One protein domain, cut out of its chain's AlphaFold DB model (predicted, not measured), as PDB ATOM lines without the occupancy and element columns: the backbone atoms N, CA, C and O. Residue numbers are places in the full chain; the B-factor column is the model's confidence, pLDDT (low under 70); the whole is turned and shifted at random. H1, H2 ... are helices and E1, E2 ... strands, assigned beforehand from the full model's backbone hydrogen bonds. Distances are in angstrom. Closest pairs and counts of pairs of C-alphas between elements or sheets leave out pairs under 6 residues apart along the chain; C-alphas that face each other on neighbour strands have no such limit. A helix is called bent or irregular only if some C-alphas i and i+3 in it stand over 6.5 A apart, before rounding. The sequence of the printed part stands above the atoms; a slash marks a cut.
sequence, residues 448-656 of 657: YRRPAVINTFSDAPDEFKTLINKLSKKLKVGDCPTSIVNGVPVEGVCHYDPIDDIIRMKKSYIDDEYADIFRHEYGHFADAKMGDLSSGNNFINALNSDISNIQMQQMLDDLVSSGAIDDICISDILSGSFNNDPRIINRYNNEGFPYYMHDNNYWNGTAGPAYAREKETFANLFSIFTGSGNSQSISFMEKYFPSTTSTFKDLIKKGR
ATOM      1  N   TYR A 448      25.506  33.271 -37.262       81.38
ATOM      2  CA  TYR A 448      25.114  33.418 -35.858       81.38
ATOM      3  C   TYR A 448      26.289  33.641 -34.888       81.38
ATOM      4  O   TYR A 448      26.062  34.138 -33.795       81.38
ATOM      5  N   ARG A 449      27.531  33.311 -35.278       84.00
ATOM      6  CA  ARG A 449      28.759  33.604 -34.504       84.00
ATOM      7  C   ARG A 449      29.430  34.902 -34.941       84.00
ATOM      8  O   ARG A 449      30.163  35.519 -34.171       84.00
ATOM      9  N   ARG A 450      29.229  35.300 -36.202       82.50
ATOM     10  CA  ARG A 450      29.975  36.388 -36.844       82.50
ATOM     11  C   ARG A 450      29.943  37.717 -36.068       82.50
ATOM     12  O   ARG A 450      31.001  38.337 -36.029       82.50
ATOM     13  N   PRO A 451      28.838  38.153 -35.423       79.06
ATOM     14  CA  PRO A 451      28.834  39.377 -34.621       79.06
ATOM     15  C   PRO A 451      29.840  39.345 -33.465       79.06
ATOM     16  O   PRO A 451      30.641  40.265 -33.349       79.06
ATOM     17  N   ALA A 452      29.872  38.268 -32.671       80.44
ATOM     18  CA  ALA A 452      30.812  38.125 -31.556       80.44
ATOM     19  C   ALA A 452      32.270  38.074 -32.040       80.44
ATOM     20  O   ALA A 452      33.140  38.761 -31.501       80.44
ATOM     21  N   VAL A 453      32.524  37.338 -33.128       85.38
ATOM     22  CA  VAL A 453      33.862  37.265 -33.728       85.38
ATOM     23  C   VAL A 453      34.303  38.615 -34.317       85.38
ATOM     24  O   VAL A 453      35.456  38.991 -34.159       85.38
ATOM     25  N   ILE A 454      33.419  39.386 -34.960       82.12
ATOM     26  CA  ILE A 454      33.753  40.747 -35.421       82.12
ATOM     27  C   ILE A 454      34.005  41.675 -34.227       82.12
ATOM     28  O   ILE A 454      34.983  42.420 -34.241       82.12
ATOM     29  N   ASN A 455      33.159  41.608 -33.194       78.19
ATOM     30  CA  ASN A 455      33.254  42.470 -32.019       78.19
ATOM     31  C   ASN A 455      34.594  42.313 -31.292       78.19
ATOM     32  O   ASN A 455      35.168  43.306 -30.853       78.19
ATOM     33  N   THR A 456      35.146  41.100 -31.217       77.81
ATOM     34  CA  THR A 456      36.443  40.918 -30.558       77.81
ATOM     35  C   THR A 456      37.630  41.499 -31.339       77.81
ATOM     36  O   THR A 456      38.615  41.892 -30.730       77.81
ATOM     37  N   PHE A 457      37.518  41.653 -32.665       80.75
ATOM     38  CA  PHE A 457      38.515  42.353 -33.488       80.75
ATOM     39  C   PHE A 457      38.288  43.877 -33.576       80.75
ATOM     40  O   PHE A 457      39.011  44.559 -34.311       80.75
ATOM     41  N   SER A 458      37.284  44.430 -32.883       70.81
ATOM     42  CA  SER A 458      36.891  45.845 -33.012       70.81
ATOM     43  C   SER A 458      38.007  46.821 -32.626       70.81
ATOM     44  O   SER A 458      38.208  47.818 -33.323       70.81
ATOM     45  N   ASP A 459      38.808  46.484 -31.615       72.81
ATOM     46  CA  ASP A 459      39.918  47.314 -31.126       72.81
ATOM     47  C   ASP A 459      41.292  46.886 -31.680       72.81
ATOM     48  O   ASP A 459      42.312  47.495 -31.358       72.81
ATOM     49  N   ALA A 460      41.342  45.879 -32.563       81.56
ATOM     50  CA  ALA A 460      42.592  45.418 -33.167       81.56
ATOM     51  C   ALA A 460      43.318  46.558 -33.927       81.56
ATOM     52  O   ALA A 460      42.661  47.311 -34.657       81.56
ATOM     53  N   PRO A 461      44.658  46.677 -33.846       82.81
ATOM     54  CA  PRO A 461      45.398  47.695 -34.590       82.81
ATOM     55  C   PRO A 461      45.273  47.529 -36.112       82.81
ATOM     56  O   PRO A 461      45.076  46.424 -36.634       82.81
ATOM     57  N   ASP A 462      45.435  48.630 -36.843       81.06
ATOM     58  CA  ASP A 462      45.197  48.699 -38.288       81.06
ATOM     59  C   ASP A 462      46.012  47.702 -39.104       81.06
ATOM     60  O   ASP A 462      45.521  47.182 -40.107       81.06
ATOM     61  N   GLU A 463      47.252  47.400 -38.714       82.38
ATOM     62  CA  GLU A 463      48.056  46.371 -39.371       82.38
ATOM     63  C   GLU A 463      47.392  44.982 -39.321       82.38
ATOM     64  O   GLU A 463      47.394  44.277 -40.335       82.38
ATOM     65  N   PHE A 464      46.730  44.632 -38.213       88.38
ATOM     66  CA  PHE A 464      45.992  43.377 -38.063       88.38
ATOM     67  C   PHE A 464      44.683  43.406 -38.845       88.38
ATOM     68  O   PHE A 464      44.426  42.489 -39.624       88.38
ATOM     69  N   LYS A 465      43.888  44.479 -38.746       85.31
ATOM     70  CA  LYS A 465      42.651  44.603 -39.537       85.31
ATOM     71  C   LYS A 465      42.935  44.629 -41.048       85.31
ATOM     72  O   LYS A 465      42.219  43.997 -41.827       85.31
ATOM     73  N   THR A 466      44.044  45.247 -41.478       84.44
ATOM     74  CA  THR A 466      44.566  45.166 -42.861       84.44
ATOM     75  C   THR A 466      44.840  43.718 -43.266       84.44
ATOM     76  O   THR A 466      44.444  43.291 -44.356       84.44
ATOM     77  N   LEU A 467      45.531  42.962 -42.409       85.88
ATOM     78  CA  LEU A 467      45.884  41.569 -42.661       85.88
ATOM     79  C   LEU A 467      44.636  40.678 -42.732       85.88
ATOM     80  O   LEU A 467      44.494  39.924 -43.693       85.88
ATOM     81  N   ILE A 468      43.691  40.832 -41.802       88.62
ATOM     82  CA  ILE A 468      42.417  40.100 -41.791       88.62
ATOM     83  C   ILE A 468      41.635  40.382 -43.085       88.62
ATOM     84  O   ILE A 468      41.245  39.461 -43.808       88.62
ATOM     85  N   ASN A 469      41.512  41.658 -43.467       85.25
ATOM     86  CA  ASN A 469      40.896  42.077 -44.727       85.25
ATOM     87  C   ASN A 469      41.566  41.465 -45.969       85.25
ATOM     88  O   ASN A 469      40.873  41.088 -46.921       85.25
ATOM     89  N   LYS A 470      42.900  41.351 -45.977       85.06
ATOM     90  CA  LYS A 470      43.690  40.732 -47.058       85.06
ATOM     91  C   LYS A 470      43.478  39.215 -47.129       85.06
ATOM     92  O   LYS A 470      43.416  38.664 -48.229       85.06
ATOM     93  N   LEU A 471      43.372  38.547 -45.981       88.88
ATOM     94  CA  LEU A 471      43.243  37.091 -45.880       88.88
ATOM     95  C   LEU A 471      41.802  36.578 -46.007       88.88
ATOM     96  O   LEU A 471      41.626  35.404 -46.324       88.88
ATOM     97  N   SER A 472      40.791  37.441 -45.867       87.69
ATOM     98  CA  SER A 472      39.356  37.148 -46.048       87.69
ATOM     99  C   SER A 472      39.022  36.173 -47.190       87.69
ATOM    100  O   SER A 472      38.325  35.185 -46.986       87.69
ATOM    101  N   LYS A 473      39.579  36.387 -48.391       85.56
ATOM    102  CA  LYS A 473      39.348  35.543 -49.583       85.56
ATOM    103  C   LYS A 473      39.948  34.132 -49.504       85.56
ATOM    104  O   LYS A 473      39.638  33.302 -50.353       85.56
ATOM    105  N   LYS A 474      40.855  33.888 -48.555       90.25
ATOM    106  CA  LYS A 474      41.491  32.587 -48.289       90.25
ATOM    107  C   LYS A 474      40.896  31.888 -47.065       90.25
ATOM    108  O   LYS A 474      41.122  30.696 -46.902       90.25
ATOM    109  N   LEU A 475      40.193  32.622 -46.202       94.00
ATOM    110  CA  LEU A 475      39.646  32.093 -44.962       94.00
ATOM    111  C   LEU A 475      38.578  31.038 -45.262       94.00
ATOM    112  O   LEU A 475      37.610  31.300 -45.976       94.00
ATOM    113  N   LYS A 476      38.733  29.864 -44.655       95.62
ATOM    114  CA  LYS A 476      37.674  28.867 -44.518       95.62
ATOM    115  C   LYS A 476      37.520  28.543 -43.041       95.62
ATOM    116  O   LYS A 476      38.519  28.414 -42.337       95.62
ATOM    117  N   VAL A 477      36.283  28.365 -42.602       95.19
ATOM    118  CA  VAL A 477      35.951  27.875 -41.263       95.19
ATOM    119  C   VAL A 477      35.007  26.696 -41.443       95.19
ATOM    120  O   VAL A 477      34.181  26.690 -42.357       95.19
ATOM    121  N   GLY A 478      35.160  25.676 -40.613       92.38
ATOM    122  CA  GLY A 478      34.316  24.495 -40.640       92.38
ATOM    123  C   GLY A 478      34.318  23.785 -39.302       92.38
ATOM    124  O   GLY A 478      35.047  24.139 -38.381       92.38
ATOM    125  N   ASP A 479      33.487  22.762 -39.207       92.31
ATOM    126  CA  ASP A 479      33.264  22.068 -37.947       92.31
ATOM    127  C   ASP A 479      34.447  21.161 -37.580       92.31
ATOM    128  O   ASP A 479      35.053  20.521 -38.453       92.31
ATOM    129  N   CYS A 480      34.737  21.059 -36.281       91.88
ATOM    130  CA  CYS A 480      35.594  20.013 -35.735       91.88
ATOM    131  C   CYS A 480      35.029  18.617 -36.066       91.88
ATOM    132  O   CYS A 480      33.832  18.380 -35.871       91.88
ATOM    133  N   PRO A 481      35.863  17.653 -36.503       87.12
ATOM    134  CA  PRO A 481      35.422  16.275 -36.688       87.12
ATOM    135  C   PRO A 481      34.850  15.687 -35.390       87.12
ATOM    136  O   PRO A 481      35.473  15.774 -34.331       87.12
ATOM    137  N   THR A 482      33.677  15.058 -35.463       87.75
ATOM    138  CA  THR A 482      33.067  14.358 -34.323       87.75
ATOM    139  C   THR A 482      33.448  12.879 -34.343       87.75
ATOM    140  O   THR A 482      33.219  12.189 -35.336       87.75
ATOM    141  N   SER A 483      33.985  12.372 -33.234       87.00
ATOM    142  CA  SER A 483      34.274  10.947 -33.030       87.00
ATOM    143  C   SER A 483      33.299  10.331 -32.030       87.00
ATOM    144  O   SER A 483      32.832  11.010 -31.121       87.00
ATOM    145  N   ILE A 484      32.997   9.036 -32.156       85.38
ATOM    146  CA  ILE A 484      32.188   8.316 -31.161       85.38
ATOM    147  C   ILE A 484      33.117   7.629 -30.158       85.38
ATOM    148  O   ILE A 484      33.802   6.667 -30.503       85.38
ATOM    149  N   VAL A 485      33.104   8.088 -28.906       84.44
ATOM    150  CA  VAL A 485      33.864   7.491 -27.798       84.44
ATOM    151  C   VAL A 485      32.871   6.921 -26.790       84.44
ATOM    152  O   VAL A 485      32.031   7.641 -26.261       84.44
ATOM    153  N   ASN A 486      32.924   5.609 -26.541       85.81
ATOM    154  CA  ASN A 486      32.005   4.900 -25.633       85.81
ATOM    155  C   ASN A 486      30.503   5.149 -25.914       85.81
ATOM    156  O   ASN A 486      29.683   5.145 -25.000       85.81
ATOM    157  N   GLY A 487      30.136   5.364 -27.183       82.06
ATOM    158  CA  GLY A 487      28.759   5.656 -27.607       82.06
ATOM    159  C   GLY A 487      28.338   7.125 -27.484       82.06
ATOM    160  O   GLY A 487      27.229   7.462 -27.892       82.06
ATOM    161  N   VAL A 488      29.209   8.002 -26.979       78.94
ATOM    162  CA  VAL A 488      28.981   9.449 -26.882       78.94
ATOM    163  C   VAL A 488      29.693  10.157 -28.045       78.94
ATOM    164  O   VAL A 488      30.860   9.849 -28.306       78.94
ATOM    165  N   PRO A 489      29.036  11.086 -28.765       80.19
ATOM    166  CA  PRO A 489      29.718  11.954 -29.717       80.19
ATOM    167  C   PRO A 489      30.615  12.952 -28.976       80.19
ATOM    168  O   PRO A 489      30.155  13.692 -28.110       80.19
ATOM    169  N   VAL A 490      31.896  12.969 -29.332       82.19
ATOM    170  CA  VAL A 490      32.911  13.889 -28.814       82.19
ATOM    171  C   VAL A 490      33.439  14.707 -29.988       82.19
ATOM    172  O   VAL A 490      33.963  14.150 -30.955       82.19
ATOM    173  N   GLU A 491      33.267  16.027 -29.929       84.94
ATOM    174  CA  GLU A 491      33.850  16.952 -30.906       84.94
ATOM    175  C   GLU A 491      35.369  17.054 -30.703       84.94
ATOM    176  O   GLU A 491      35.852  17.129 -29.570       84.94
ATOM    177  N   GLY A 492      36.126  17.060 -31.803       86.50
ATOM    178  CA  GLY A 492      37.568  17.301 -31.783       86.50
ATOM    179  C   GLY A 492      37.941  18.681 -31.230       86.50
ATOM    180  O   GLY A 492      37.111  19.587 -31.126       86.50
ATOM    181  N   VAL A 493      39.214  18.849 -30.876       87.81
ATOM    182  CA  VAL A 493      39.767  20.148 -30.458       87.81
ATOM    183  C   VAL A 493      39.760  21.107 -31.653       87.81
ATOM    184  O   VAL A 493      39.941  20.663 -32.792       87.81
ATOM    185  N   CYS A 494      39.524  22.398 -31.401       91.75
ATOM    186  CA  CYS A 494      39.744  23.421 -32.420       91.75
ATOM    187  C   CYS A 494      41.206  23.379 -32.888       91.75
ATOM    188  O   CYS A 494      42.076  22.955 -32.129       91.75
ATOM    189  N   HIS A 495      41.420  23.679 -34.165       93.88
ATOM    190  CA  HIS A 495      42.748  23.819 -34.761       93.88
ATOM    191  C   HIS A 495      42.626  24.428 -36.162       93.88
ATOM    192  O   HIS A 495      41.695  24.120 -36.913       93.88
ATOM    193  N   TYR A 496      43.608  25.213 -36.586       94.88
ATOM    194  CA  TYR A 496      43.866  25.429 -38.004       94.88
ATOM    195  C   TYR A 496      44.455  24.155 -38.631       94.88
ATOM    196  O   TYR A 496      45.531  23.692 -38.259       94.88
ATOM    197  N   ASP A 497      43.748  23.591 -39.611       93.25
ATOM    198  CA  ASP A 497      44.187  22.441 -40.398       93.25
ATOM    199  C   ASP A 497      44.973  22.926 -41.637       93.25
ATOM    200  O   ASP A 497      44.380  23.496 -42.566       93.25
ATOM    201  N   PRO A 498      46.306  22.713 -41.693       87.94
ATOM    202  CA  PRO A 498      47.134  23.161 -42.808       87.94
ATOM    203  C   PRO A 498      47.006  22.279 -44.062       87.94
ATOM    204  O   PRO A 498      47.502  22.680 -45.115       87.94
ATOM    205  N   ILE A 499      46.382  21.096 -43.972       88.06
ATOM    206  CA  ILE A 499      46.182  20.174 -45.100       88.06
ATOM    207  C   ILE A 499      44.927  20.579 -45.877       88.06
ATOM    208  O   ILE A 499      44.992  20.786 -47.089       88.06
ATOM    209  N   ASP A 500      43.803  20.737 -45.175       90.25
ATOM    210  CA  ASP A 500      42.520  21.139 -45.774       90.25
ATOM    211  C   ASP A 500      42.403  22.665 -45.990       90.25
ATOM    212  O   ASP A 500      41.514  23.148 -46.710       90.25
ATOM    213  N   ASP A 501      43.322  23.434 -45.393       93.44
ATOM    214  CA  ASP A 501      43.349  24.897 -45.374       93.44
ATOM    215  C   ASP A 501      42.035  25.474 -44.825       93.44
ATOM    216  O   ASP A 501      41.239  26.082 -45.556       93.44
ATOM    217  N   ILE A 502      41.769  25.174 -43.551       95.56
ATOM    218  CA  ILE A 502      40.510  25.482 -42.863       95.56
ATOM    219  C   ILE A 502      40.713  25.587 -41.349       95.56
ATOM    220  O   ILE A 502      41.417  24.780 -40.751       95.56
ATOM    221  N   ILE A 503      40.064  26.560 -40.711       96.75
ATOM    222  CA  ILE A 503      39.966  26.620 -39.249       96.75
ATOM    223  C   ILE A 503      38.836  25.687 -38.802       96.75
ATOM    224  O   ILE A 503      37.684  25.859 -39.212       96.75
ATOM    225  N   ARG A 504      39.163  24.687 -37.982       95.38
ATOM    226  CA  ARG A 504      38.217  23.748 -37.371       95.38
ATOM    227  C   ARG A 504      37.738  24.317 -36.040       95.38
ATOM    228  O   ARG A 504      38.552  24.550 -35.153       95.38
ATOM    229  N   MET A 505      36.429  24.523 -35.901       94.19
ATOM    230  CA  MET A 505      35.796  25.062 -34.693       94.19
ATOM    231  C   MET A 505      34.738  24.109 -34.136       94.19
ATOM    232  O   MET A 505      33.987  23.485 -34.892       94.19
ATOM    233  N   LYS A 506      34.626  24.032 -32.806       90.44
ATOM    234  CA  LYS A 506      33.530  23.314 -32.142       90.44
ATOM    235  C   LYS A 506      32.207  24.057 -32.296       90.44
ATOM    236  O   LYS A 506      32.157  25.288 -32.261       90.44
ATOM    237  N   LYS A 507      31.109  23.306 -32.402       85.25
ATOM    238  CA  LYS A 507      29.748  23.868 -32.405       85.25
ATOM    239  C   LYS A 507      29.279  24.226 -31.009       85.25
ATOM    240  O   LYS A 507      28.538  25.197 -30.864       85.25
ATOM    241  N   SER A 508      29.701  23.439 -30.021       84.56
ATOM    242  CA  SER A 508      29.201  23.467 -28.645       84.56
ATOM    243  C   SER A 508      29.572  24.708 -27.832       84.56
ATOM    244  O   SER A 508      28.961  24.920 -26.790       84.56
ATOM    245  N   TYR A 509      30.572  25.484 -28.258       85.75
ATOM    246  CA  TYR A 509      31.038  26.669 -27.531       85.75
ATOM    247  C   TYR A 509      29.966  27.762 -27.436       85.75
ATOM    248  O   TYR A 509      29.030  27.810 -28.237       85.75
ATOM    249  N   ILE A 510      30.084  28.650 -26.454       86.12
ATOM    250  CA  ILE A 510      29.307  29.903 -26.425       86.12
ATOM    251  C   ILE A 510      29.962  30.958 -27.330       86.12
ATOM    252  O   ILE A 510      31.017  30.700 -27.900       86.12
ATOM    253  N   ASP A 511      29.322  32.111 -27.537       83.06
ATOM    254  CA  ASP A 511      29.821  33.112 -28.493       83.06
ATOM    255  C   ASP A 511      31.193  33.682 -28.106       83.06
ATOM    256  O   ASP A 511      32.071  33.749 -28.966       83.06
ATOM    257  N   ASP A 512      31.402  33.989 -26.825       79.50
ATOM    258  CA  ASP A 512      32.673  34.518 -26.312       79.50
ATOM    259  C   ASP A 512      33.799  33.475 -26.439       79.50
ATOM    260  O   ASP A 512      34.810  33.720 -27.091       79.50
ATOM    261  N   GLU A 513      33.568  32.250 -25.950       84.00
ATOM    262  CA  GLU A 513      34.503  31.116 -26.066       84.00
ATOM    263  C   GLU A 513      34.820  30.771 -27.536       84.00
ATOM    264  O   GLU A 513      35.960  30.465 -27.888       84.00
ATOM    265  N   TYR A 514      33.826  30.849 -28.429       88.62
ATOM    266  CA  TYR A 514      34.040  30.661 -29.863       88.62
ATOM    267  C   TYR A 514      34.912  31.778 -30.444       88.62
ATOM    268  O   TYR A 514      35.794  31.488 -31.251       88.62
ATOM    269  N   ALA A 515      34.680  33.035 -30.059       87.50
ATOM    270  CA  ALA A 515      35.446  34.183 -30.532       87.50
ATOM    271  C   ALA A 515      36.898  34.156 -30.032       87.50
ATOM    272  O   ALA A 515      37.810  34.339 -30.839       87.50
ATOM    273  N   ASP A 516      37.118  33.845 -28.753       84.00
ATOM    274  CA  ASP A 516      38.442  33.726 -28.134       84.00
ATOM    275  C   ASP A 516      39.301  32.658 -28.802       84.00
ATOM    276  O   ASP A 516      40.403  32.945 -29.281       84.00
ATOM    277  N   ILE A 517      38.763  31.442 -28.921       90.31
ATOM    278  CA  ILE A 517      39.463  30.354 -29.602       90.31
ATOM    279  C   ILE A 517      39.655  30.694 -31.086       90.31
ATOM    280  O   ILE A 517      40.738  30.478 -31.624       90.31
ATOM    281  N   PHE A 518      38.670  31.312 -31.749       93.25
ATOM    282  CA  PHE A 518      38.821  31.715 -33.148       93.25
ATOM    283  C   PHE A 518      39.965  32.717 -33.362       93.25
ATOM    284  O   PHE A 518      40.666  32.590 -34.365       93.25
ATOM    285  N   ARG A 519      40.197  33.689 -32.462       92.25
ATOM    286  CA  ARG A 519      41.333  34.628 -32.592       92.25
ATOM    287  C   ARG A 519      42.677  33.903 -32.571       92.25
ATOM    288  O   ARG A 519      43.526  34.187 -33.417       92.25
ATOM    289  N   HIS A 520      42.853  32.967 -31.640       94.06
ATOM    290  CA  HIS A 520      44.057  32.141 -31.540       94.06
ATOM    291  C   HIS A 520      44.256  31.304 -32.820       94.06
ATOM    292  O   HIS A 520      45.289  31.425 -33.483       94.06
ATOM    293  N   GLU A 521      43.230  30.576 -33.276       95.38
ATOM    294  CA  GLU A 521      43.310  29.782 -34.515       95.38
ATOM    295  C   GLU A 521      43.545  30.630 -35.774       95.38
ATOM    296  O   GLU A 521      44.240  30.222 -36.713       95.38
ATOM    297  N   TYR A 522      42.996  31.848 -35.799       95.25
ATOM    298  CA  TYR A 522      43.266  32.813 -36.857       95.25
ATOM    299  C   TYR A 522      44.744  33.210 -36.885       95.25
ATOM    300  O   TYR A 522      45.289  33.426 -37.966       95.25
ATOM    301  N   GLY A 523      45.413  33.252 -35.730       94.75
ATOM    302  CA  GLY A 523      46.852  33.458 -35.619       94.75
ATOM    303  C   GLY A 523      47.664  32.389 -36.357       94.75
ATOM    304  O   GLY A 523      48.513  32.737 -37.180       94.75
ATOM    305  N   HIS A 524      47.354  31.100 -36.164       95.38
ATOM    306  CA  HIS A 524      47.984  30.006 -36.920       95.38
ATOM    307  C   HIS A 524      47.691  30.075 -38.425       95.38
ATOM    308  O   HIS A 524      48.592  29.900 -39.252       95.38
ATOM    309  N   PHE A 525      46.440  30.358 -38.799       95.50
ATOM    310  CA  PHE A 525      46.061  30.564 -40.198       95.50
ATOM    311  C   PHE A 525      46.844  31.733 -40.820       95.50
ATOM    312  O   PHE A 525      47.393  31.597 -41.916       95.50
ATOM    313  N   ALA A 526      46.941  32.867 -40.124       93.12
ATOM    314  CA  ALA A 526      47.652  34.054 -40.584       93.12
ATOM    315  C   ALA A 526      49.155  33.795 -40.749       93.12
ATOM    316  O   ALA A 526      49.707  34.145 -41.793       93.12
ATOM    317  N   ASP A 527      49.790  33.126 -39.781       93.69
ATOM    318  CA  ASP A 527      51.189  32.692 -39.851       93.69
ATOM    319  C   ASP A 527      51.451  31.856 -41.117       93.69
ATOM    320  O   ASP A 527      52.271  32.215 -41.970       93.69
ATOM    321  N   ALA A 528      50.649  30.807 -41.328       92.00
ATOM    322  CA  ALA A 528      50.743  29.955 -42.509       92.00
ATOM    323  C   ALA A 528      50.484  30.720 -43.825       92.00
ATOM    324  O   ALA A 528      51.143  30.465 -44.836       92.00
ATOM    325  N   LYS A 529      49.556  31.692 -43.859       91.25
ATOM    326  CA  LYS A 529      49.294  32.503 -45.071       91.25
ATOM    327  C   LYS A 529      50.319  33.593 -45.348       91.25
ATOM    328  O   LYS A 529      50.302  34.129 -46.462       91.25
ATOM    329  N   MET A 530      51.192  33.894 -44.393       88.25
ATOM    330  CA  MET A 530      52.336  34.786 -44.571       88.25
ATOM    331  C   MET A 530      53.663  34.042 -44.798       88.25
ATOM    332  O   MET A 530      54.658  34.691 -45.108       88.25
ATOM    333  N   GLY A 531      53.661  32.705 -44.742       87.75
ATOM    334  CA  GLY A 531      54.828  31.866 -45.028       87.75
ATOM    335  C   GLY A 531      55.565  31.368 -43.784       87.75
ATOM    336  O   GLY A 531      56.793  31.390 -43.780       87.75
ATOM    337  N   ASP A 532      54.822  30.946 -42.753       89.06
ATOM    338  CA  ASP A 532      55.338  30.359 -41.504       89.06
ATOM    339  C   ASP A 532      56.357  31.280 -40.798       89.06
ATOM    340  O   ASP A 532      57.467  30.867 -40.441       89.06
ATOM    341  N   LEU A 533      55.981  32.550 -40.605       89.25
ATOM    342  CA  LEU A 533      56.821  33.596 -40.010       89.25
ATOM    343  C   LEU A 533      57.333  33.227 -38.609       89.25
ATOM    344  O   LEU A 533      58.473  33.562 -38.275       89.25
ATOM    345  N   SER A 534      56.526  32.510 -37.820       91.44
ATOM    346  CA  SER A 534      56.895  31.972 -36.503       91.44
ATOM    347  C   SER A 534      58.140  31.072 -36.547       91.44
ATOM    348  O   SER A 534      58.987  31.128 -35.656       91.44
ATOM    349  N   SER A 535      58.309  30.295 -37.623       91.25
ATOM    350  CA  SER A 535      59.454  29.399 -37.835       91.25
ATOM    351  C   SER A 535      60.707  30.116 -38.364       91.25
ATOM    352  O   SER A 535      61.764  29.507 -38.547       91.25
ATOM    353  N   GLY A 536      60.618  31.427 -38.610       91.19
ATOM    354  CA  GLY A 536      61.733  32.244 -39.066       91.19
ATOM    355  C   GLY A 536      62.760  32.504 -37.962       91.19
ATOM    356  O   GLY A 536      62.415  32.877 -36.840       91.19
ATOM    357  N   ASN A 537      64.051  32.421 -38.311       91.94
ATOM    358  CA  ASN A 537      65.171  32.675 -37.389       91.94
ATOM    359  C   ASN A 537      65.041  33.990 -36.597       91.94
ATOM    360  O   ASN A 537      65.483  34.052 -35.456       91.94
ATOM    361  N   ASN A 538      64.443  35.037 -37.176       89.81
ATOM    362  CA  ASN A 538      64.245  36.315 -36.487       89.81
ATOM    363  C   ASN A 538      63.319  36.169 -35.269       89.81
ATOM    364  O   ASN A 538      63.661  36.648 -34.192       89.81
ATOM    365  N   PHE A 539      62.185  35.477 -35.424       93.75
ATOM    366  CA  PHE A 539      61.214  35.265 -34.350       93.75
ATOM    367  C   PHE A 539      61.755  34.289 -33.296       93.75
ATOM    368  O   PHE A 539      61.741  34.600 -32.107       93.75
ATOM    369  N   ILE A 540      62.359  33.176 -33.736       95.19
ATOM    370  CA  ILE A 540      63.046  32.202 -32.867       95.19
ATOM    371  C   ILE A 540      64.112  32.885 -31.993       95.19
ATOM    372  O   ILE A 540      64.175  32.662 -30.782       95.19
ATOM    373  N   ASN A 541      64.971  33.718 -32.590       94.75
ATOM    374  CA  ASN A 541      66.051  34.387 -31.865       94.75
ATOM    375  C   ASN A 541      65.527  35.456 -30.901       94.75
ATOM    376  O   ASN A 541      66.071  35.584 -29.807       94.75
ATOM    377  N   ALA A 542      64.472  36.185 -31.274       94.44
ATOM    378  CA  ALA A 542      63.819  37.154 -30.400       94.44
ATOM    379  C   ALA A 542      63.222  36.479 -29.151       94.44
ATOM    380  O   ALA A 542      63.542  36.885 -28.033       94.44
ATOM    381  N   LEU A 543      62.474  35.385 -29.336       95.75
ATOM    382  CA  LEU A 543      61.882  34.607 -28.244       95.75
ATOM    383  C   LEU A 543      62.947  34.020 -27.310       95.75
ATOM    384  O   LEU A 543      62.877  34.186 -26.095       95.75
ATOM    385  N   ASN A 544      63.991  33.397 -27.866       96.38
ATOM    386  CA  ASN A 544      65.104  32.878 -27.066       96.38
ATOM    387  C   ASN A 544      65.859  33.987 -26.309       96.38
ATOM    388  O   ASN A 544      66.292  33.763 -25.177       96.38
ATOM    389  N   SER A 545      66.012  35.171 -26.914       96.19
ATOM    390  CA  SER A 545      66.644  36.331 -26.279       96.19
ATOM    391  C   SER A 545      65.851  36.779 -25.054       96.19
ATOM    392  O   SER A 545      66.417  36.853 -23.964       96.19
ATOM    393  N   ASP A 546      64.545  37.007 -25.192       96.12
ATOM    394  CA  ASP A 546      63.702  37.460 -24.081       96.12
ATOM    395  C   ASP A 546      63.677  36.434 -22.935       96.12
ATOM    396  O   ASP A 546      64.012  36.776 -21.799       96.12
ATOM    397  N   ILE A 547      63.432  35.151 -23.243       95.31
ATOM    398  CA  ILE A 547      63.445  34.047 -22.261       95.31
ATOM    399  C   ILE A 547      64.753  34.017 -21.459       95.31
ATOM    400  O   ILE A 547      64.733  33.817 -20.245       95.31
ATOM    401  N   SER A 548      65.898  34.244 -22.114       94.38
ATOM    402  CA  SER A 548      67.211  34.215 -21.454       94.38
ATOM    403  C   SER A 548      67.472  35.382 -20.491       94.38
ATOM    404  O   SER A 548      68.339  35.266 -19.626       94.38
ATOM    405  N   ASN A 549      66.725  36.485 -20.618       91.62
ATOM    406  CA  ASN A 549      66.899  37.714 -19.837       91.62
ATOM    407  C   ASN A 549      65.816  37.929 -18.758       91.62
ATOM    408  O   ASN A 549      65.926  38.865 -17.960       91.62
ATOM    409  N   ILE A 550      64.781  37.084 -18.700       94.00
ATOM    410  CA  ILE A 550      63.652  37.248 -17.774       94.00
ATOM    411  C   ILE A 550      64.059  37.047 -16.302       94.00
ATOM    412  O   ILE A 550      64.545  35.995 -15.877       94.00
ATOM    413  N   GLN A 551      63.754  38.053 -15.479       93.69
ATOM    414  CA  GLN A 551      63.833  37.971 -14.020       93.69
ATOM    415  C   GLN A 551      62.548  37.338 -13.467       93.69
ATOM    416  O   GLN A 551      61.610  38.035 -13.094       93.69
ATOM    417  N   MET A 552      62.523  36.001 -13.418       94.19
ATOM    418  CA  MET A 552      61.337  35.179 -13.110       94.19
ATOM    419  C   MET A 552      60.475  35.684 -11.937       94.19
ATOM    420  O   MET A 552      59.258  35.730 -12.061       94.19
ATOM    421  N   GLN A 553      61.076  36.071 -10.804       93.06
ATOM    422  CA  GLN A 553      60.301  36.523  -9.639       93.06
ATOM    423  C   GLN A 553      59.551  37.833  -9.926       93.06
ATOM    424  O   GLN A 553      58.345  37.892  -9.718       93.06
ATOM    425  N   GLN A 554      60.245  38.838 -10.473       95.44
ATOM    426  CA  GLN A 554      59.640  40.122 -10.833       95.44
ATOM    427  C   GLN A 554      58.548  39.942 -11.895       95.44
ATOM    428  O   GLN A 554      57.483  40.536 -11.778       95.44
ATOM    429  N   MET A 555      58.777  39.064 -12.880       97.44
ATOM    430  CA  MET A 555      57.766  38.714 -13.881       97.44
ATOM    431  C   MET A 555      56.495  38.155 -13.237       97.44
ATOM    432  O   MET A 555      55.404  38.575 -13.597       97.44
ATOM    433  N   LEU A 556      56.617  37.239 -12.274       95.38
ATOM    434  CA  LEU A 556      55.461  36.635 -11.608       95.38
ATOM    435  C   LEU A 556      54.729  37.605 -10.666       95.38
ATOM    436  O   LEU A 556      53.519  37.481 -10.506       95.38
ATOM    437  N   ASP A 557      55.429  38.561 -10.054       92.38
ATOM    438  CA  ASP A 557      54.806  39.603  -9.223       92.38
ATOM    439  C   ASP A 557      54.080  40.661 -10.078       92.38
ATOM    440  O   ASP A 557      52.971  41.096  -9.748       92.38
ATOM    441  N   ASP A 558      54.654  41.013 -11.227       92.44
ATOM    442  CA  ASP A 558      54.036  41.896 -12.217       92.44
ATOM    443  C   ASP A 558      52.845  41.235 -12.929       92.44
ATOM    444  O   ASP A 558      51.847  41.899 -13.195       92.44
ATOM    445  N   LEU A 559      52.915  39.930 -13.211       91.81
ATOM    446  CA  LEU A 559      51.838  39.147 -13.832       91.81
ATOM    447  C   LEU A 559      50.535  39.236 -13.020       91.81
ATOM    448  O   LEU A 559      49.462  39.434 -13.581       91.81
ATOM    449  N   VAL A 560      50.645  39.148 -11.691       88.88
ATOM    450  CA  VAL A 560      49.501  39.269 -10.774       88.88
ATOM    451  C   VAL A 560      49.055  40.717 -10.622       88.88
ATOM    452  O   VAL A 560      47.873  41.016 -10.768       88.88
ATOM    453  N   SER A 561      49.985  41.635 -10.343       88.19
ATOM    454  CA  SER A 561      49.641  43.038 -10.065       88.19
ATOM    455  C   SER A 561      49.133  43.815 -11.284       88.19
ATOM    456  O   SER A 561      48.433  44.809 -11.112       88.19
ATOM    457  N   SER A 562      49.440  43.356 -12.501       86.38
ATOM    458  CA  SER A 562      48.902  43.916 -13.749       86.38
ATOM    459  C   SER A 562      47.542  43.353 -14.166       86.38
ATOM    460  O   SER A 562      46.925  43.946 -15.043       86.38
ATOM    461  N   GLY A 563      47.083  42.234 -13.590       88.31
ATOM    462  CA  GLY A 563      45.874  41.519 -14.028       88.31
ATOM    463  C   GLY A 563      46.081  40.537 -15.192       88.31
ATOM    464  O   GLY A 563      45.226  39.686 -15.420       88.31
ATOM    465  N   ALA A 564      47.240  40.555 -15.864       89.56
ATOM    466  CA  ALA A 564      47.539  39.690 -17.016       89.56
ATOM    467  C   ALA A 564      47.567  38.174 -16.702       89.56
ATOM    468  O   ALA A 564      47.669  37.358 -17.617       89.56
ATOM    469  N   ILE A 565      47.475  37.779 -15.426       89.06
ATOM    470  CA  ILE A 565      47.347  36.380 -14.994       89.06
ATOM    471  C   ILE A 565      46.039  35.704 -15.444       89.06
ATOM    472  O   ILE A 565      46.013  34.481 -15.545       89.06
ATOM    473  N   ASP A 566      44.979  36.468 -15.732       87.62
ATOM    474  CA  ASP A 566      43.676  35.925 -16.157       87.62
ATOM    475  C   ASP A 566      43.653  35.509 -17.645       87.62
ATOM    476  O   ASP A 566      42.814  34.720 -18.078       87.62
ATOM    477  N   ASP A 567      44.604  36.002 -18.447       89.56
ATOM    478  CA  ASP A 567      44.657  35.739 -19.885       89.56
ATOM    479  C   ASP A 567      45.280  34.366 -20.193       89.56
ATOM    480  O   ASP A 567      46.469  34.101 -19.965       89.56
ATOM    481  N   ILE A 568      44.463  33.493 -20.786       89.50
ATOM    482  CA  ILE A 568      44.840  32.132 -21.178       89.50
ATOM    483  C   ILE A 568      46.065  32.118 -22.107       89.50
ATOM    484  O   ILE A 568      46.937  31.256 -21.959       89.50
ATOM    485  N   CYS A 569      46.182  33.110 -22.997       92.81
ATOM    486  CA  CYS A 569      47.257  33.233 -23.977       92.81
ATOM    487  C   CYS A 569      48.603  33.499 -23.289       92.81
ATOM    488  O   CYS A 569      49.641  33.022 -23.748       92.81
ATOM    489  N   ILE A 570      48.594  34.225 -22.164       95.06
ATOM    490  CA  ILE A 570      49.787  34.462 -21.343       95.06
ATOM    491  C   ILE A 570      50.233  33.159 -20.682       95.06
ATOM    492  O   ILE A 570      51.415  32.817 -20.749       95.06
ATOM    493  N   SER A 571      49.302  32.396 -20.097       94.31
ATOM    494  CA  SER A 571      49.645  31.131 -19.431       94.31
ATOM    495  C   SER A 571      50.269  30.107 -20.392       94.31
ATOM    496  O   SER A 571      51.283  29.493 -20.052       94.31
ATOM    497  N   ASP A 572      49.765  30.018 -21.626       93.75
ATOM    498  CA  ASP A 572      50.288  29.098 -22.637       93.75
ATOM    499  C   ASP A 572      51.633  29.558 -23.241       93.75
ATOM    500  O   ASP A 572      52.572  28.763 -23.356       93.75
ATOM    501  N   ILE A 573      51.812  30.866 -23.498       96.19
ATOM    502  CA  ILE A 573      53.131  31.430 -23.851       96.19
ATOM    503  C   ILE A 573      54.165  31.098 -22.770       96.19
ATOM    504  O   ILE A 573      55.289  30.700 -23.095       96.19
ATOM    505  N   LEU A 574      53.811  31.237 -21.488       96.62
ATOM    506  CA  LEU A 574      54.696  30.897 -20.373       96.62
ATOM    507  C   LEU A 574      54.956  29.381 -20.288       96.62
ATOM    508  O   LEU A 574      56.098  28.985 -20.030       96.62
ATOM    509  N   SER A 575      53.955  28.540 -20.576       95.62
ATOM    510  CA  SER A 575      54.092  27.079 -20.660       95.62
ATOM    511  C   SER A 575      55.155  26.669 -21.676       95.62
ATOM    512  O   SER A 575      56.118  25.987 -21.305       95.62
ATOM    513  N   GLY A 576      55.041  27.144 -22.920       94.62
ATOM    514  CA  GLY A 576      55.998  26.838 -23.983       94.62
ATOM    515  C   GLY A 576      57.360  27.505 -23.793       94.62
ATOM    516  O   GLY A 576      58.396  26.885 -24.045       94.62
ATOM    517  N   SER A 577      57.392  28.749 -23.308       95.19
ATOM    518  CA  SER A 577      58.635  29.506 -23.095       95.19
ATOM    519  C   SER A 577      59.519  28.906 -22.003       95.19
ATOM    520  O   SER A 577      60.742  28.861 -22.153       95.19
ATOM    521  N   PHE A 578      58.909  28.421 -20.918       95.06
ATOM    522  CA  PHE A 578      59.616  27.917 -19.738       95.06
ATOM    523  C   PHE A 578      59.476  26.406 -19.523       95.06
ATOM    524  O   PHE A 578      59.929  25.896 -18.498       95.06
ATOM    525  N   ASN A 579      58.898  25.682 -20.488       92.69
ATOM    526  CA  ASN A 579      58.732  24.225 -20.469       92.69
ATOM    527  C   ASN A 579      58.062  23.733 -19.169       92.69
ATOM    528  O   ASN A 579      58.545  22.804 -18.510       92.69
ATOM    529  N   ASN A 580      56.971  24.412 -18.794       94.06
ATOM    530  CA  ASN A 580      56.207  24.191 -17.562       94.06
ATOM    531  C   ASN A 580      57.035  24.288 -16.265       94.06
ATOM    532  O   ASN A 580      56.983  23.404 -15.407       94.06
ATOM    533  N   ASP A 581      57.799  25.375 -16.102       95.12
ATOM    534  CA  ASP A 581      58.547  25.638 -14.868       95.12
ATOM    535  C   ASP A 581      57.607  25.640 -13.638       95.12
ATOM    536  O   ASP A 581      56.662  26.438 -13.584       95.12
ATOM    537  N   PRO A 582      57.863  24.797 -12.615       96.06
ATOM    538  CA  PRO A 582      56.986  24.675 -11.453       96.06
ATOM    539  C   PRO A 582      56.739  25.982 -10.694       96.06
ATOM    540  O   PRO A 582      55.733  26.090  -9.999       96.06
ATOM    541  N   ARG A 583      57.623  26.983 -10.798       96.38
ATOM    542  CA  ARG A 583      57.434  28.295 -10.155       96.38
ATOM    543  C   ARG A 583      56.256  29.058 -10.754       96.38
ATOM    544  O   ARG A 583      55.537  29.715 -10.008       96.38
ATOM    545  N   ILE A 584      56.042  28.936 -12.065       96.38
ATOM    546  CA  ILE A 584      54.937  29.583 -12.782       96.38
ATOM    547  C   ILE A 584      53.626  28.878 -12.433       96.38
ATOM    548  O   ILE A 584      52.707  29.518 -11.933       96.38
ATOM    549  N   ILE A 585      53.586  27.547 -12.573       95.00
ATOM    550  CA  ILE A 585      52.423  26.714 -12.211       95.00
ATOM    551  C   ILE A 585      51.987  26.979 -10.765       95.00
ATOM    552  O   ILE A 585      50.812  27.210 -10.487       95.00
ATOM    553  N   ASN A 586      52.941  26.983  -9.829       94.38
ATOM    554  CA  ASN A 586      52.647  27.258  -8.426       94.38
ATOM    555  C   ASN A 586      52.150  28.691  -8.204       94.38
ATOM    556  O   ASN A 586      51.362  28.893  -7.285       94.38
ATOM    557  N   ARG A 587      52.560  29.678  -9.016       93.62
ATOM    558  CA  ARG A 587      52.024  31.039  -8.898       93.62
ATOM    559  C   ARG A 587      50.550  31.088  -9.285       93.62
ATOM    560  O   ARG A 587      49.757  31.522  -8.462       93.62
ATOM    561  N   TYR A 588      50.187  30.571 -10.459       94.75
ATOM    562  CA  TYR A 588      48.789  30.482 -10.899       94.75
ATOM    563  C   TYR A 588      47.912  29.760  -9.865       94.75
ATOM    564  O   TYR A 588      46.912  30.308  -9.406       94.75
ATOM    565  N   ASN A 589      48.358  28.589  -9.391       93.00
ATOM    566  CA  ASN A 589      47.649  27.818  -8.364       93.00
ATOM    567  C   ASN A 589      47.477  28.574  -7.031       93.00
ATOM    568  O   ASN A 589      46.440  28.434  -6.388       93.00
ATOM    569  N   ASN A 590      48.482  29.342  -6.593       92.69
ATOM    570  CA  ASN A 590      48.428  30.089  -5.332       92.69
ATOM    571  C   ASN A 590      47.486  31.301  -5.401       92.69
ATOM    572  O   ASN A 590      46.861  31.633  -4.398       92.69
ATOM    573  N   GLU A 591      47.404  31.949  -6.563       91.06
ATOM    574  CA  GLU A 591      46.548  33.121  -6.803       91.06
ATOM    575  C   GLU A 591      45.114  32.715  -7.215       91.06
ATOM    576  O   GLU A 591      44.214  33.549  -7.246       91.06
ATOM    577  N   GLY A 592      44.879  31.423  -7.487       91.38
ATOM    578  CA  GLY A 592      43.561  30.855  -7.792       91.38
ATOM    579  C   GLY A 592      43.177  30.839  -9.276       91.38
ATOM    580  O   GLY A 592      42.018  30.566  -9.585       91.38
ATOM    581  N   PHE A 593      44.125  31.092 -10.182       87.75
ATOM    582  CA  PHE A 593      43.888  31.155 -11.627       87.75
ATOM    583  C   PHE A 593      44.190  29.817 -12.326       87.75
ATOM    584  O   PHE A 593      45.138  29.120 -11.946       87.75
ATOM    585  N   PRO A 594      43.421  29.439 -13.365       86.12
ATOM    586  CA  PRO A 594      43.727  28.276 -14.192       86.12
ATOM    587  C   PRO A 594      45.019  28.499 -14.992       86.12
ATOM    588  O   PRO A 594      45.217  29.547 -15.596       86.12
ATOM    589  N   TYR A 595      45.888  27.489 -15.031       90.12
ATOM    590  CA  TYR A 595      47.099  27.507 -15.852       90.12
ATOM    591  C   TYR A 595      46.905  26.623 -17.086       90.12
ATOM    592  O   TYR A 595      46.882  25.392 -16.968       90.12
ATOM    593  N   TYR A 596      46.740  27.240 -18.258       86.81
ATOM    594  CA  TYR A 596      46.629  26.516 -19.521       86.81
ATOM    595  C   TYR A 596      48.032  26.139 -20.007       86.81
ATOM    596  O   TYR A 596      48.962  26.940 -19.969       86.81
ATOM    597  N   MET A 597      48.199  24.870 -20.383       89.75
ATOM    598  CA  MET A 597      49.492  24.308 -20.760       89.75
ATOM    599  C   MET A 597      49.343  23.046 -21.607       89.75
ATOM    600  O   MET A 597      48.429  22.243 -21.400       89.75
ATOM    601  N   HIS A 598      50.325  22.817 -22.474       89.31
ATOM    602  CA  HIS A 598      50.563  21.524 -23.112       89.31
ATOM    603  C   HIS A 598      51.633  20.724 -22.354       89.31
ATOM    604  O   HIS A 598      52.419  21.277 -21.586       89.31
ATOM    605  N   ASP A 599      51.688  19.407 -22.573       89.69
ATOM    606  CA  ASP A 599      52.754  18.551 -22.036       89.69
ATOM    607  C   ASP A 599      54.132  18.913 -22.626       89.69
ATOM    608  O   ASP A 599      54.240  19.330 -23.777       89.69
ATOM    609  N   ASN A 600      55.217  18.681 -21.882       90.75
ATOM    610  CA  ASN A 600      56.574  19.028 -22.331       90.75
ATOM    611  C   ASN A 600      57.012  18.286 -23.614       90.75
ATOM    612  O   ASN A 600      57.901  18.761 -24.323       90.75
ATOM    613  N   ASN A 601      56.384  17.153 -23.955       90.56
ATOM    614  CA  ASN A 601      56.600  16.475 -25.237       90.56
ATOM    615  C   ASN A 601      55.924  17.184 -26.422       90.56
ATOM    616  O   ASN A 601      56.330  16.976 -27.565       90.56
ATOM    617  N   TYR A 602      54.922  18.034 -26.179       91.62
ATOM    618  CA  TYR A 602      54.379  18.938 -27.192       91.62
ATOM    619  C   TYR A 602      55.435  19.980 -27.571       91.62
ATOM    620  O   TYR A 602      55.868  20.039 -28.722       91.62
ATOM    621  N   TRP A 603      55.941  20.706 -26.570       91.19
ATOM    622  CA  TRP A 603      56.906  21.794 -26.740       91.19
ATOM    623  C   TRP A 603      58.231  21.367 -27.371       91.19
ATOM    624  O   TRP A 603      58.800  22.109 -28.167       91.19
ATOM    625  N   ASN A 604      58.715  20.162 -27.055       83.19
ATOM    626  CA  ASN A 604      59.967  19.641 -27.609       83.19
ATOM    627  C   ASN A 604      59.828  18.982 -29.002       83.19
ATOM    628  O   ASN A 604      60.819  18.469 -29.523       83.19
ATOM    629  N   GLY A 605      58.629  18.978 -29.603       77.31
ATOM    630  CA  GLY A 605      58.372  18.406 -30.931       77.31
ATOM    631  C   GLY A 605      58.323  16.871 -30.994       77.31
ATOM    632  O   GLY A 605      58.363  16.307 -32.085       77.31
ATOM    633  N   THR A 606      58.249  16.174 -29.851       83.94
ATOM    634  CA  THR A 606      58.082  14.705 -29.803       83.94
ATOM    635  C   THR A 606      56.625  14.290 -30.029       83.94
ATOM    636  O   THR A 606      56.360  13.251 -30.631       83.94
ATOM    637  N   ALA A 607      55.681  15.099 -29.543       84.50
ATOM    638  CA  ALA A 607      54.237  14.924 -29.696       84.50
ATOM    639  C   ALA A 607      53.556  16.122 -30.386       84.50
ATOM    640  O   ALA A 607      52.471  15.962 -30.941       84.50
ATOM    641  N   GLY A 608      54.173  17.308 -30.343       84.69
ATOM    642  CA  GLY A 608      53.706  18.514 -31.030       84.69
ATOM    643  C   GLY A 608      54.328  18.688 -32.420       84.69
ATOM    644  O   GLY A 608      55.247  17.950 -32.786       84.69
ATOM    645  N   PRO A 609      53.848  19.660 -33.216       88.19
ATOM    646  CA  PRO A 609      54.446  19.988 -34.505       88.19
ATOM    647  C   PRO A 609      55.879  20.530 -34.358       88.19
ATOM    648  O   PRO A 609      56.295  21.011 -33.303       88.19
ATOM    649  N   ALA A 610      56.642  20.512 -35.452       89.56
ATOM    650  CA  ALA A 610      57.909  21.237 -35.502       89.56
ATOM    651  C   ALA A 610      57.662  22.737 -35.259       89.56
ATOM    652  O   ALA A 610      56.762  23.320 -35.868       89.56
ATOM    653  N   TYR A 611      58.478  23.345 -34.392       92.69
ATOM    654  CA  TYR A 611      58.323  24.730 -33.923       92.69
ATOM    655  C   TYR A 611      57.005  24.997 -33.168       92.69
ATOM    656  O   TYR A 611      56.470  26.099 -33.246       92.69
ATOM    657  N   ALA A 612      56.468  23.999 -32.444       92.81
ATOM    658  CA  ALA A 612      55.246  24.141 -31.640       92.81
ATOM    659  C   ALA A 612      55.276  25.394 -30.752       92.81
ATOM    660  O   ALA A 612      54.414  26.254 -30.879       92.81
ATOM    661  N   ARG A 613      56.324  25.550 -29.929       94.31
ATOM    662  CA  ARG A 613      56.506  26.708 -29.039       94.31
ATOM    663  C   ARG A 613      56.369  28.040 -29.779       94.31
ATOM    664  O   ARG A 613      55.662  28.929 -29.315       94.31
ATOM    665  N   GLU A 614      57.047  28.196 -30.912       95.38
ATOM    666  CA  GLU A 614      57.012  29.429 -31.697       95.38
ATOM    667  C   GLU A 614      55.649  29.658 -32.356       95.38
ATOM    668  O   GLU A 614      55.175  30.793 -32.382       95.38
ATOM    669  N   LYS A 615      55.014  28.594 -32.864       94.44
ATOM    670  CA  LYS A 615      53.700  28.648 -33.517       94.44
ATOM    671  C   LYS A 615      52.593  29.029 -32.538       94.44
ATOM    672  O   LYS A 615      51.828  29.939 -32.856       94.44
ATOM    673  N   GLU A 616      52.563  28.420 -31.351       95.06
ATOM    674  CA  GLU A 616      51.646  28.821 -30.274       95.06
ATOM    675  C   GLU A 616      51.941  30.248 -29.809       95.06
ATOM    676  O   GLU A 616      51.037  31.072 -29.722       95.06
ATOM    677  N   THR A 617      53.216  30.606 -29.599       96.62
ATOM    678  CA  THR A 617      53.580  31.975 -29.187       96.62
ATOM    679  C   THR A 617      53.107  33.016 -30.205       96.62
ATOM    680  O   THR A 617      52.595  34.061 -29.816       96.62
ATOM    681  N   PHE A 618      53.227  32.742 -31.508       96.56
ATOM    682  CA  PHE A 618      52.736  33.635 -32.558       96.56
ATOM    683  C   PHE A 618      51.199  33.735 -32.568       96.56
ATOM    684  O   PHE A 618      50.663  34.834 -32.711       96.56
ATOM    685  N   ALA A 619      50.487  32.618 -32.392       95.38
ATOM    686  CA  ALA A 619      49.023  32.587 -32.345       95.38
ATOM    687  C   ALA A 619      48.451  33.285 -31.102       95.38
ATOM    688  O   ALA A 619      47.546  34.114 -31.209       95.38
ATOM    689  N   ASN A 620      49.045  33.038 -29.937       96.56
ATOM    690  CA  ASN A 620      48.718  33.704 -28.681       96.56
ATOM    691  C   ASN A 620      49.009  35.208 -28.746       96.56
ATOM    692  O   ASN A 620      48.152  36.006 -28.377       96.56
ATOM    693  N   LEU A 621      50.153  35.626 -29.305       96.00
ATOM    694  CA  LEU A 621      50.425  37.044 -29.570       96.00
ATOM    695  C   LEU A 621      49.393  37.657 -30.526       96.00
ATOM    696  O   LEU A 621      48.965  38.786 -30.303       96.00
ATOM    697  N   PHE A 622      48.950  36.931 -31.558       94.38
ATOM    698  CA  PHE A 622      47.877  37.400 -32.436       94.38
ATOM    699  C   PHE A 622      46.566  37.594 -31.668       94.38
ATOM    700  O   PHE A 622      45.945  38.644 -31.809       94.38
ATOM    701  N   SER A 623      46.171  36.648 -30.811       92.81
ATOM    702  CA  SER A 623      44.971  36.780 -29.974       92.81
ATOM    703  C   SER A 623      45.064  37.961 -28.998       92.81
ATOM    704  O   SER A 623      44.149  38.785 -28.951       92.81
ATOM    705  N   ILE A 624      46.196  38.109 -28.298       92.81
ATOM    706  CA  ILE A 624      46.462  39.206 -27.352       92.81
ATOM    707  C   ILE A 624      46.377  40.565 -28.053       92.81
ATOM    708  O   ILE A 624      45.613  41.424 -27.624       92.81
ATOM    709  N   PHE A 625      47.115  40.755 -29.153       90.31
ATOM    710  CA  PHE A 625      47.193  42.042 -29.859       90.31
ATOM    711  C   PHE A 625      45.952  42.391 -30.688       90.31
ATOM    712  O   PHE A 625      45.883  43.503 -31.210       90.31
ATOM    713  N   THR A 626      44.994  41.475 -30.844       86.94
ATOM    714  CA  THR A 626      43.767  41.732 -31.614       86.94
ATOM    715  C   THR A 626      42.483  41.716 -30.799       86.94
ATOM    716  O   THR A 626      41.502  42.281 -31.273       86.94
ATOM    717  N   GLY A 627      42.479  41.113 -29.607       79.62
ATOM    718  CA  GLY A 627      41.326  41.109 -28.709       79.62
ATOM    719  C   GLY A 627      41.093  42.462 -28.032       79.62
ATOM    720  O   GLY A 627      42.017  43.077 -27.492       79.62
ATOM    721  N   SER A 628      39.840  42.909 -28.034       67.44
ATOM    722  CA  SER A 628      39.372  44.055 -27.253       67.44
ATOM    723  C   SER A 628      39.566  43.843 -25.743       67.44
ATOM    724  O   SER A 628      39.391  42.743 -25.226       67.44
ATOM    725  N   GLY A 629      39.965  44.901 -25.026       68.00
ATOM    726  CA  GLY A 629      40.221  44.875 -23.574       68.00
ATOM    727  C   GLY A 629      41.617  44.403 -23.121       68.00
ATOM    728  O   GLY A 629      41.988  44.653 -21.976       68.00
ATOM    729  N   ASN A 630      42.444  43.822 -23.997       78.50
ATOM    730  CA  ASN A 630      43.715  43.158 -23.641       78.50
ATOM    731  C   ASN A 630      44.901  44.087 -23.278       78.50
ATOM    732  O   ASN A 630      46.068  43.703 -23.405       78.50
ATOM    733  N   SER A 631      44.655  45.321 -22.828       82.38
ATOM    734  CA  SER A 631      45.707  46.319 -22.563       82.38
ATOM    735  C   SER A 631      46.721  45.872 -21.498       82.38
ATOM    736  O   SER A 631      47.917  46.160 -21.617       82.38
ATOM    737  N   GLN A 632      46.265  45.114 -20.496       87.69
ATOM    738  CA  GLN A 632      47.095  44.517 -19.445       87.69
ATOM    739  C   GLN A 632      48.036  43.444 -20.012       87.69
ATOM    740  O   GLN A 632      49.253  43.541 -19.835       87.69
ATOM    741  N   SER A 633      47.502  42.480 -20.770       90.19
ATOM    742  CA  SER A 633      48.269  41.423 -21.445       90.19
ATOM    743  C   SER A 633      49.281  41.979 -22.448       90.19
ATOM    744  O   SER A 633      50.436  41.552 -22.462       90.19
ATOM    745  N   ILE A 634      48.886  42.979 -23.247       90.44
ATOM    746  CA  ILE A 634      49.786  43.688 -24.169       90.44
ATOM    747  C   ILE A 634      50.947  44.324 -23.393       90.44
ATOM    748  O   ILE A 634      52.108  44.079 -23.720       90.44
ATOM    749  N   SER A 635      50.651  45.079 -22.329       90.94
ATOM    750  CA  SER A 635      51.672  45.750 -21.509       90.94
ATOM    751  C   SER A 635      52.623  44.756 -20.834       90.94
ATOM    752  O   SER A 635      53.831  44.992 -20.769       90.94
ATOM    753  N   PHE A 636      52.104  43.620 -20.360       94.44
ATOM    754  CA  PHE A 636      52.907  42.540 -19.791       94.44
ATOM    755  C   PHE A 636      53.850  41.921 -20.835       94.44
ATOM    756  O   PHE A 636      55.052  41.788 -20.587       94.44
ATOM    757  N   MET A 637      53.332  41.601 -22.024       96.38
ATOM    758  CA  MET A 637      54.122  41.017 -23.110       96.38
ATOM    759  C   MET A 637      55.175  41.982 -23.658       96.38
ATOM    760  O   MET A 637      56.292  41.560 -23.943       96.38
ATOM    761  N   GLU A 638      54.878  43.277 -23.762       93.56
ATOM    762  CA  GLU A 638      55.865  44.288 -24.167       93.56
ATOM    763  C   GLU A 638      56.964  44.490 -23.116       93.56
ATOM    764  O   GLU A 638      58.109  44.765 -23.471       93.56
ATOM    765  N   LYS A 639      56.648  44.305 -21.827       94.62
ATOM    766  CA  LYS A 639      57.619  44.410 -20.731       94.62
ATOM    767  C   LYS A 639      58.547  43.198 -20.631       94.62
ATOM    768  O   LYS A 639      59.744  43.376 -20.405       94.62
ATOM    769  N   TYR A 640      58.010  41.984 -20.772       96.06
ATOM    770  CA  TYR A 640      58.755  40.739 -20.531       96.06
ATOM    771  C   TYR A 640      59.234  40.022 -21.791       96.06
ATOM    772  O   TYR A 640      60.255  39.342 -21.741       96.06
ATOM    773  N   PHE A 641      58.575  40.245 -22.928       96.50
ATOM    774  CA  PHE A 641      58.972  39.734 -24.239       96.50
ATOM    775  C   PHE A 641      59.150  40.877 -25.268       96.50
ATOM    776  O   PHE A 641      58.529  40.857 -26.341       96.50
ATOM    777  N   PRO A 642      59.968  41.913 -24.972       94.88
ATOM    778  CA  PRO A 642      60.103  43.102 -25.817       94.88
ATOM    779  C   PRO A 642      60.664  42.793 -27.211       94.88
ATOM    780  O   PRO A 642      60.216  43.371 -28.203       94.88
ATOM    781  N   SER A 643      61.630  41.873 -27.324       93.38
ATOM    782  CA  SER A 643      62.216  41.510 -28.621       93.38
ATOM    783  C   SER A 643      61.192  40.772 -29.481       93.38
ATOM    784  O   SER A 643      61.075  41.029 -30.683       93.38
ATOM    785  N   THR A 644      60.442  39.861 -28.862       95.50
ATOM    786  CA  THR A 644      59.443  38.996 -29.499       95.50
ATOM    787  C   THR A 644      58.243  39.806 -29.964       95.50
ATOM    788  O   THR A 644      57.866  39.708 -31.128       95.50
ATOM    789  N   THR A 645      57.684  40.660 -29.101       94.19
ATOM    790  CA  THR A 645      56.547  41.535 -29.435       94.19
ATOM    791  C   THR A 645      56.907  42.565 -30.504       94.19
ATOM    792  O   THR A 645      56.141  42.758 -31.448       94.19
ATOM    793  N   SER A 646      58.097  43.172 -30.424       91.56
ATOM    794  CA  SER A 646      58.610  44.062 -31.472       91.56
ATOM    795  C   SER A 646      58.746  43.327 -32.811       91.56
ATOM    796  O   SER A 646      58.172  43.755 -33.812       91.56
ATOM    797  N   THR A 647      59.399  42.158 -32.818       91.81
ATOM    798  CA  THR A 647      59.576  41.326 -34.024       91.81
ATOM    799  C   THR A 647      58.237  40.861 -34.600       91.81
ATOM    800  O   THR A 647      58.056  40.883 -35.815       91.81
ATOM    801  N   PHE A 648      57.276  40.489 -33.751       94.00
ATOM    802  CA  PHE A 648      55.919  40.103 -34.136       94.00
ATOM    803  C   PHE A 648      55.189  41.232 -34.874       94.00
ATOM    804  O   PHE A 648      54.733  41.039 -36.002       94.00
ATOM    805  N   LYS A 649      55.142  42.436 -34.288       90.31
ATOM    806  CA  LYS A 649      54.544  43.621 -34.927       90.31
ATOM    807  C   LYS A 649      55.224  43.951 -36.254       90.31
ATOM    808  O   LYS A 649      54.549  44.252 -37.238       90.31
ATOM    809  N   ASP A 650      56.550  43.855 -36.302       87.88
ATOM    810  CA  ASP A 650      57.333  44.073 -37.517       87.88
ATOM    811  C   ASP A 650      56.998  43.057 -38.617       87.88
ATOM    812  O   ASP A 650      56.873  43.436 -39.781       87.88
ATOM    813  N   LEU A 651      56.818  41.783 -38.262       86.25
ATOM    814  CA  LEU A 651      56.417  40.711 -39.175       86.25
ATOM    815  C   LEU A 651      54.993  40.925 -39.715       86.25
ATOM    816  O   LEU A 651      54.788  40.828 -40.924       86.25
ATOM    817  N   ILE A 652      54.037  41.308 -38.862       85.75
ATOM    818  CA  ILE A 652      52.663  41.654 -39.267       85.75
ATOM    819  C   ILE A 652      52.662  42.860 -40.229       85.75
ATOM    820  O   ILE A 652      52.003  42.828 -41.271       85.75
ATOM    821  N   LYS A 653      53.464  43.899 -39.948       80.19
ATOM    822  CA  LYS A 653      53.621  45.082 -40.820       80.19
ATOM    823  C   LYS A 653      54.291  44.747 -42.155       80.19
ATOM    824  O   LYS A 653      53.809  45.185 -43.200       80.19
ATOM    825  N   LYS A 654      55.368  43.954 -42.137       71.19
ATOM    826  CA  LYS A 654      56.132  43.510 -43.322       71.19
ATOM    827  C   LYS A 654      55.437  42.394 -44.114       71.19
ATOM    828  O   LYS A 654      55.838  42.117 -45.236       71.19
ATOM    829  N   GLY A 655      54.368  41.802 -43.578       56.28
ATOM    830  CA  GLY A 655      53.439  40.930 -44.303       56.28
ATOM    831  C   GLY A 655      52.554  41.672 -45.320       56.28
ATOM    832  O   GLY A 655      51.785  41.039 -46.056       56.28
ATOM    833  N   ARG A 656      52.637  43.007 -45.396       46.38
ATOM    834  CA  ARG A 656      52.159  43.812 -46.536       46.38
ATOM    835  C   ARG A 656      53.106  43.587 -47.739       46.38
ATOM    836  O   ARG A 656      54.308  43.519 -47.519       46.38
TER     837      ARG A 656
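Overview. This is residues 448 to 656 of the 657 residues of the protein "LXG domain of WXG superfamily protein" of Ruminococcus albus (UniProt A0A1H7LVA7). A small three-stranded sheet, covered on one face by the long helix H3, lies on one side of the core helix H9, and H4, H5, H6, H7 and H10 gather on the other. The hairpin of E2 and E3 reaches away from the sheet, apart from the helices. The printed part has 209 residues, mostly helix, with eleven named helices and five named strands: H1, H2, E1 to E5, then H3 to H11. The mixed sheet has the order E1, E5, E4. The whole is compact, with a radius of gyration of the C-alphas of 16.9 A and spans of 47 by 44 by 33 A.

Arrangement. Inner strand E5, residues 502 to 505, is parallel to E1, residues 477 to 479, with N 478 and O 503 within hydrogen-bond range at 2.9 A. It forms an antiparallel hairpin with E4, residues 495 to 497, with N 504 and O 495 at 2.8 A. E1 runs on into E2, residues 482 to 485, which forms a hairpin with E3, residues 488 to 491, with N 490 and O 483 at 2.8 A. H3, residues 511 to 530, is on the sheet at a height of 8.3 A, making two layers, helix over sheet. H3 touches the hub H9, residues 612 to 626, at a steep tilt of 60 degrees, the C-alphas of Gly 523 and Ala 619 being closest at 4.0 A. H6, residues 568 to 578, touches H9 at a shallow tilt of 31 degrees, closest at C-alphas 569 and 620, 4.9 A. H4, residues 537 to 549, touches H11, residues 642 to 654, closest at C-alphas 542 and 644, 4.8 A. H5, residues 552 to 561, only just touches H7, residues 582 to 591, and H10, residues 631 to 640, with 3 pairs of C-alphas within 8 A each, closest at 556 and 587, 7.1 A, and at 559 and 636, 6.9 A. H1, residues 450 to 456, touches H3, closest at C-alphas 453 and 515, 4.7 A. H2, residues 462 to 474, touches H11, closest at C-alphas 463 and 653, 5.9 A. H8, residues 600 to 603, touches H9 only at the corner. Every O i to N i+4 pair is within hydrogen-bond range in H1, H3, H4, H6, H7, H9, H10 and H11, against 7 of 9 in H2 and 5 of 6 in H5; H8 is too short for one.

Along the chain. H1 begins at C-alpha 450 (29.975, 36.388, -36.844), and H11 ends at C-alpha 654 (56.132, 43.510, -43.322). H3 is 27.7 A long, H9 21.0 A, and H2 19.3 A; H2 is irregular, with C-alphas 470 and 473 7.2 A apart.

Size, cuts and confidence. The C-alphas farthest apart are those of Gly 487 and Asn 549, 50.4 A. The printed part has no cut and no long link. Residues 628 to 629 and 655 to 656 have pLDDT under 70.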